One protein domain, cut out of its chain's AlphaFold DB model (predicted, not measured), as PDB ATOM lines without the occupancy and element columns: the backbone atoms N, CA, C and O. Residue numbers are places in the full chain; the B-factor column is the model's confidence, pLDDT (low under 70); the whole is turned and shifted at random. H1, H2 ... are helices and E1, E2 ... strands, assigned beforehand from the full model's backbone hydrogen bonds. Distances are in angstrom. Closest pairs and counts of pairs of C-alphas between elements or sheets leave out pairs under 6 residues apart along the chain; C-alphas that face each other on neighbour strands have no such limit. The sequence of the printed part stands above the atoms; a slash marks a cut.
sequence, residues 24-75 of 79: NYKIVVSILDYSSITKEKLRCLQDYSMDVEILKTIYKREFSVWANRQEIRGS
ATOM      1  N   ASN A  24     -60.785  22.257  27.009       86.44
ATOM      2  CA  ASN A  24     -60.375  20.851  26.953       86.44
ATOM      3  C   ASN A  24     -59.398  20.580  25.795       86.44
ATOM      4  O   ASN A  24     -59.256  19.442  25.351       86.44
ATOM      5  N   TYR A  25     -58.769  21.631  25.274       86.12
ATOM      6  CA  TYR A  25     -57.792  21.566  24.202       86.12
ATOM      7  C   TYR A  25     -56.484  22.205  24.654       86.12
ATOM      8  O   TYR A  25     -56.464  23.121  25.475       86.12
ATOM      9  N   LYS A  26     -55.389  21.723  24.070       91.31
ATOM     10  CA  LYS A  26     -54.043  22.235  24.309       91.31
ATOM     11  C   LYS A  26     -53.689  23.297  23.277       91.31
ATOM     12  O   LYS A  26     -53.916  23.105  22.082       91.31
ATOM     13  N   ILE A  27     -53.088  24.392  23.729       91.12
ATOM     14  CA  ILE A  27     -52.556  25.446  22.864       91.12
ATOM     15  C   ILE A  27     -51.054  25.224  22.692       91.12
ATOM     16  O   ILE A  27     -50.312  25.131  23.668       91.12
ATOM     17  N   VAL A  28     -50.594  25.173  21.443       93.69
ATOM     18  CA  VAL A  28     -49.169  25.088  21.108       93.69
ATOM     19  C   VAL A  28     -48.757  26.372  20.400       93.69
ATOM     20  O   VAL A  28     -49.337  26.736  19.378       93.69
ATOM     21  N   VAL A  29     -47.755  27.061  20.945       92.00
ATOM     22  CA  VAL A  29     -47.243  28.322  20.403       92.00
ATOM     23  C   VAL A  29     -45.801  28.131  19.955       92.00
ATOM     24  O   VAL A  29     -44.890  28.060  20.777       92.00
ATOM     25  N   SER A  30     -45.585  28.100  18.643       92.06
ATOM     26  CA  SER A  30     -44.243  28.077  18.056       92.06
ATOM     27  C   SER A  30     -43.717  29.492  17.867       92.06
ATOM     28  O   SER A  30     -44.261  30.274  17.086       92.06
ATOM     29  N   ILE A  31     -42.634  29.826  18.567       89.81
ATOM     30  CA  ILE A  31     -41.969  31.120  18.413       89.81
ATOM     31  C   ILE A  31     -40.975  31.021  17.258       89.81
ATOM     32  O   ILE A  31     -40.002  30.262  17.308       89.81
ATOM     33  N   LEU A  32     -41.230  31.814  16.220       86.94
ATOM     34  CA  LEU A  32     -40.353  31.941  15.063       86.94
ATOM     35  C   LEU A  32     -39.252  32.979  15.308       86.94
ATOM     36  O   LEU A  32     -39.411  33.907  16.107       86.94
ATOM     37  N   ASP A  33     -38.151  32.834  14.574       82.44
ATOM     38  CA  ASP A  33     -37.068  33.815  14.567       82.44
ATOM     39  C   ASP A  33     -37.594  35.215  14.239       82.44
ATOM     40  O   ASP A  33     -38.480  35.384  13.401       82.44
ATOM     41  N   TYR A  34     -37.021  36.220  14.902       84.06
ATOM     42  CA  TYR A  34     -37.399  37.632  14.760       84.06
ATOM     43  C   TYR A  34     -38.853  37.952  15.140       84.06
ATOM     44  O   TYR A  34     -39.336  39.053  14.872       84.06
ATOM     45  N   SER A  35     -39.548  37.026  15.808       86.75
ATOM     46  CA  SER A  35     -40.843  37.317  16.411       86.75
ATOM     47  C   SER A  35     -40.723  38.440  17.443       86.75
ATOM     48  O   SER A  35     -39.808  38.472  18.265       86.75
ATOM     49  N   SER A  36     -41.702  39.347  17.440       89.88
ATOM     50  CA  SER A  36     -41.838  40.396  18.458       89.88
ATOM     51  C   SER A  36     -42.474  39.885  19.763       89.88
ATOM     52  O   SER A  36     -42.708  40.665  20.697       89.88
ATOM     53  N   ILE A  37     -42.786  38.585  19.831       89.50
ATOM     54  CA  ILE A  37     -43.285  37.899  21.022       89.50
ATOM     55  C   ILE A  37     -42.093  37.602  21.930       89.50
ATOM     56  O   ILE A  37     -41.331  36.662  21.710       89.50
ATOM     57  N   THR A  38     -41.925  38.435  22.951       87.81
ATOM     58  CA  THR A  38     -40.841  38.292  23.923       87.81
ATOM     59  C   THR A  38     -41.239  37.362  25.068       87.81
ATOM     60  O   THR A  38     -42.422  37.089  25.292       87.81
ATOM     61  N   LYS A  39     -40.247  36.904  25.842       86.12
ATOM     62  CA  LYS A  39     -40.476  36.069  27.032       86.12
ATOM     63  C   LYS A  39     -41.407  36.754  28.036       86.12
ATOM     64  O   LYS A  39     -42.248  36.093  28.629       86.12
ATOM     65  N   GLU A  40     -41.286  38.068  28.203       89.56
ATOM     66  CA  GLU A  40     -42.109  38.864  29.119       89.56
ATOM     67  C   GLU A  40     -43.578  38.858  28.695       89.56
ATOM     68  O   GLU A  40     -44.451  38.710  29.545       89.56
ATOM     69  N   LYS A  41     -43.853  38.948  27.386       89.00
ATOM     70  CA  LYS A  41     -45.221  38.884  26.852       89.00
ATOM     71  C   LYS A  41     -45.864  37.517  27.072       89.00
ATOM     72  O   LYS A  41     -47.067  37.450  27.272       89.00
ATOM     73  N   LEU A  42     -45.072  36.445  27.063       90.81
ATOM     74  CA  LEU A  42     -45.562  35.079  27.267       90.81
ATOM     75  C   LEU A  42     -45.858  34.749  28.731       90.81
ATOM     76  O   LEU A  42     -46.588  33.797  28.992       90.81
ATOM     77  N   ARG A  43     -45.342  35.526  29.695       90.94
ATOM     78  CA  ARG A  43     -45.592  35.279  31.126       90.94
ATOM     79  C   ARG A  43     -47.076  35.300  31.476       90.94
ATOM     80  O   ARG A  43     -47.479  34.549  32.351       90.94
ATOM     81  N   CYS A  44     -47.887  36.092  30.771       88.88
ATOM     82  CA  CYS A  44     -49.326  36.155  31.034       88.88
ATOM     83  C   CYS A  44     -50.037  34.811  30.824       88.88
ATOM     84  O   CYS A  44     -51.090  34.599  31.415       88.88
ATOM     85  N   LEU A  45     -49.467  33.901  30.024       90.19
ATOM     86  CA  LEU A  45     -50.033  32.576  29.772       90.19
ATOM     87  C   LEU A  45     -50.009  31.687  31.022       90.19
ATOM     88  O   LEU A  45     -50.836  30.792  31.126       90.19
ATOM     89  N   GLN A  46     -49.130  31.971  31.992       89.31
ATOM     90  CA  GLN A  46     -49.084  31.264  33.279       89.31
ATOM     91  C   GLN A  46     -50.345  31.489  34.124       89.31
ATOM     92  O   GLN A  46     -50.651  30.681  34.995       89.31
ATOM     93  N   ASP A  47     -51.080  32.574  33.863       90.19
ATOM     94  CA  ASP A  47     -52.294  32.922  34.602       90.19
ATOM     95  C   ASP A  47     -53.560  32.268  34.022       90.19
ATOM     96  O   ASP A  47     -54.655  32.469  34.555       90.19
ATOM     97  N   TYR A  48     -53.449  31.558  32.897       88.69
ATOM     98  CA  TYR A  48     -54.577  30.891  32.253       88.69
ATOM     99  C   TYR A  48     -54.637  29.429  32.677       88.69
ATOM    100  O   TYR A  48     -53.625  28.745  32.752       88.69
ATOM    101  N   SER A  49     -55.854  28.937  32.911       86.12
ATOM    102  CA  SER A  49     -56.096  27.547  33.329       86.12
ATOM    103  C   SER A  49     -55.931  26.507  32.212       86.12
ATOM    104  O   SER A  49     -56.077  25.315  32.459       86.12
ATOM    105  N   MET A  50     -55.662  26.950  30.982       89.00
ATOM    106  CA  MET A  50     -55.544  26.097  29.801       89.00
ATOM    107  C   MET A  50     -54.154  25.458  29.718       89.00
ATOM    108  O   MET A  50     -53.160  26.091  30.072       89.00
ATOM    109  N   ASP A  51     -54.069  24.257  29.146       90.88
ATOM    110  CA  ASP A  51     -52.782  23.638  28.829       90.88
ATOM    111  C   ASP A  51     -52.093  24.397  27.689       90.88
ATOM    112  O   ASP A  51     -52.621  24.501  26.576       90.88
ATOM    113  N   VAL A  52     -50.885  24.903  27.951       91.88
ATOM    114  CA  VAL A  52     -50.096  25.664  26.978       91.88
ATOM    115  C   VAL A  52     -48.684  25.101  26.873       91.88
ATOM    116  O   VAL A  52     -48.010  24.880  27.876       91.88
ATOM    117  N   GLU A  53     -48.207  24.931  25.643       93.94
ATOM    118  CA  GLU A  53     -46.818  24.593  25.344       93.94
ATOM    119  C   GLU A  53     -46.183  25.659  24.454       93.94
ATOM    120  O   GLU A  53     -46.733  26.049  23.421       93.94
ATOM    121  N   ILE A  54     -45.007  26.130  24.864       92.00
ATOM    122  CA  ILE A  54     -44.226  27.114  24.121       92.00
ATOM    123  C   ILE A  54     -43.054  26.399  23.464       92.00
ATOM    124  O   ILE A  54     -42.155  25.911  24.149       92.00
ATOM    125  N   LEU A  55     -43.043  26.382  22.137       91.75
ATOM    126  CA  LEU A  55     -41.995  25.749  21.354       91.75
ATOM    127  C   LEU A  55     -40.999  26.796  20.871       91.75
ATOM    128  O   LEU A  55     -41.358  27.794  20.238       91.75
ATOM    129  N   LYS A  56     -39.722  26.541  21.150       85.50
ATOM    130  CA  LYS A  56     -38.613  27.280  20.556       85.50
ATOM    131  C   LYS A  56     -38.052  26.462  19.400       85.50
ATOM    132  O   LYS A  56     -37.741  25.286  19.560       85.50
ATOM    133  N   THR A  57     -37.884  27.106  18.254       88.12
ATOM    134  CA  THR A  57     -37.233  26.482  17.100       88.12
ATOM    135  C   THR A  57     -35.752  26.248  17.414       88.12
ATOM    136  O   THR A  57     -35.025  27.205  17.678       88.12
ATOM    137  N   ILE A  58     -35.314  24.986  17.413       88.25
ATOM    138  CA  ILE A  58     -33.904  24.597  17.626       88.25
ATOM    139  C   ILE A  58     -33.166  24.298  16.320       88.25
ATOM    140  O   ILE A  58     -31.947  24.375  16.271       88.25
ATOM    141  N   TYR A  59     -33.909  23.979  15.260       91.06
ATOM    142  CA  TYR A  59     -33.381  23.674  13.941       91.06
ATOM    143  C   TYR A  59     -34.325  24.218  12.879       91.06
ATOM    144  O   TYR A  59     -35.547  24.097  12.990       91.06
ATOM    145  N   LYS A  60     -33.752  24.806  11.835       91.25
ATOM    146  CA  LYS A  60     -34.500  25.436  10.761       91.25
ATOM    147  C   LYS A  60     -33.746  25.298   9.447       91.25
ATOM    148  O   LYS A  60     -32.554  25.584   9.382       91.25
ATOM    149  N   ARG A  61     -34.449  24.884   8.393       92.88
ATOM    150  CA  ARG A  61     -33.932  24.806   7.023       92.88
ATOM    151  C   ARG A  61     -34.918  25.491   6.093       92.88
ATOM    152  O   ARG A  61     -36.034  25.010   5.927       92.88
ATOM    153  N   GLU A  62     -34.504  26.593   5.487       92.94
ATOM    154  CA  GLU A  62     -35.346  27.387   4.588       92.94
ATOM    155  C   GLU A  62     -34.625  27.681   3.280       92.94
ATOM    156  O   GLU A  62     -33.402  27.787   3.240       92.94
ATOM    157  N   PHE A  63     -35.381  27.823   2.193       95.12
ATOM    158  CA  PHE A  63     -34.833  28.300   0.930       95.12
ATOM    159  C   PHE A  63     -34.878  29.830   0.891       95.12
ATOM    160  O   PHE A  63     -35.951  30.430   0.947       95.12
ATOM    161  N   SER A  64     -33.711  30.459   0.778       92.50
ATOM    162  CA  SER A  64     -33.588  31.899   0.587       92.50
ATOM    163  C   SER A  64     -33.579  32.200  -0.905       92.50
ATOM    164  O   SER A  64     -32.612  31.885  -1.600       92.50
ATOM    165  N   VAL A  65     -34.645  32.834  -1.398       95.12
ATOM    166  CA  VAL A  65     -34.726  33.288  -2.798       95.12
ATOM    167  C   VAL A  65     -33.632  34.319  -3.094       95.12
ATOM    168  O   VAL A  65     -33.019  34.279  -4.154       95.12
ATOM    169  N   TRP A  66     -33.328  35.191  -2.129       94.00
ATOM    170  CA  TRP A  66     -32.310  36.237  -2.267       94.00
ATOM    171  C   TRP A  66     -30.890  35.680  -2.381       94.00
ATOM    172  O   TRP A  66     -30.095  36.184  -3.167       94.00
ATOM    173  N   ALA A  67     -30.568  34.635  -1.615       93.19
ATOM    174  CA  ALA A  67     -29.258  33.984  -1.661       93.19
ATOM    175  C   ALA A  67     -29.207  32.788  -2.633       93.19
ATOM    176  O   ALA A  67     -28.158  32.160  -2.767       93.19
ATOM    177  N   ASN A  68     -30.338  32.453  -3.269       95.94
ATOM    178  CA  ASN A  68     -30.549  31.290  -4.132       95.94
ATOM    179  C   ASN A  68     -29.985  29.975  -3.554       95.94
ATOM    180  O   ASN A  68     -29.349  29.182  -4.251       95.94
ATOM    181  N   ARG A  69     -30.165  29.760  -2.247       95.31
ATOM    182  CA  ARG A  69     -29.641  28.587  -1.534       95.31
ATOM    183  C   ARG A  69     -30.495  28.234  -0.329       95.31
ATOM    184  O   ARG A  69     -31.282  29.047   0.154       95.31
ATOM    185  N   GLN A  70     -30.295  27.028   0.191       96.25
ATOM    186  CA  GLN A  70     -30.836  26.662   1.494       96.25
ATOM    187  C   GLN A  70     -29.975  27.239   2.614       96.25
ATOM    188  O   GLN A  70     -28.757  27.071   2.627       96.25
ATOM    189  N   GLU A  71     -30.627  27.901   3.558       94.38
ATOM    190  CA  GLU A  71     -30.031  28.360   4.802       94.38
ATOM    191  C   GLU A  71     -30.455  27.417   5.923       94.38
ATOM    192  O   GLU A  71     -31.641  27.127   6.098       94.38
ATOM    193  N   ILE A  72     -29.466  26.922   6.662       92.44
ATOM    194  CA  ILE A  72     -29.662  26.053   7.818       92.44
ATOM    195  C   ILE A  72     -29.249  26.836   9.060       92.44
ATOM    196  O   ILE A  72     -28.200  27.482   9.070       92.44
ATOM    197  N   ARG A  73     -30.080  26.789  10.100       90.44
ATOM    198  CA  ARG A  73     -29.815  27.389  11.409       90.44
ATOM    199  C   ARG A  73     -30.096  26.367  12.503       90.44
ATOM    200  O   ARG A  73     -31.093  25.651  12.425       90.44
ATOM    201  N   GLY A  74     -29.245  26.358  13.526       89.19
ATOM    202  CA  GLY A  74     -29.335  25.419  14.643       89.19
ATOM    203  C   GLY A  74     -28.839  24.008  14.307       89.19
ATOM    204  O   GLY A  74     -28.292  23.780  13.227       89.19
ATOM    205  N   SER A  75     -29.022  23.072  15.238       87.44
ATOM    206  CA  SER A  75     -28.539  21.688  15.139       87.44
ATOM    207  C   SER A  75     -29.550  20.712  15.739       87.44
ATOM    208  O   SER A  75     -30.255  21.045  16.688       87.44
TER     209      SER A  75
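AT A GLANCE: This is residues 24 to 75 of the 79 residues of an uncharacterized protein of Caldicellulosiruptor changbaiensis (UniProt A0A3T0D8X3). Two small two-strand sheets follow one another along a thin shape: a parallel pair, E1 and E2, with helix H1 in a loose loop between these strands, and a hairpin, E3 and E4, that makes the other end. E2 runs on into E3 across a break of 2 residues, at 61 degrees. The printed part has 52 residues with one named helix and four named strands, in the order E1, H1, E2, E3, E4, and its class is mixed, helices and strands. It is only just extended, close to loose, with a radius of gyration of the C-alphas of 14.9 A, and spans 45 by 22 by 19 A.

IN THESE COORDINATES: E1 is residues 27 to 31, 12.8 A long, beginning at C-alpha 27 (-52.556, 25.446, 22.864). H1 is residues 39 to 47, 14.4 A. E2 is residues 52 to 56, 13.3 A. E3 is residues 59 to 64, 15.7 A, and E4 is residues 69 to 74, 16.5 A, ending at C-alpha 74 (-29.335, 25.419, 14.643).

HOW THE PARTS SIT: E1 and E2 are parallel at 20 degrees, with N 29 and O 53 within hydrogen-bond range at 2.9 A. E1, H1 and E2 form a strand-helix-strand unit, two parallel neighbour strands with a helix between, and its crossover is right-handed. The closest C-alphas of H1 and E2 are those of Leu 45 and Val 52, 7.5 A apart. In H1, 1 of 5 O i to N i+4 pairs and 5 of 6 O i to N i+3 pairs are within range. The hairpin E3 and E4 is antiparallel at 161 degrees, with N 62 and O 71 at 3.0 A. E2 and E3 are apart, and H1 is apart from E3 and E4.

THE WHOLE: The C-alphas of Ser 49 and Asn 68, the two farthest apart, are 45.5 A from each other. The printed part has no cut, and no link is long. Residues 34 to 41, of which 39 to 41 belong to H1, and residues 64 to 69 stand free. The mean pLDDT of the printed part is 90.4, and no printed residue is under 70.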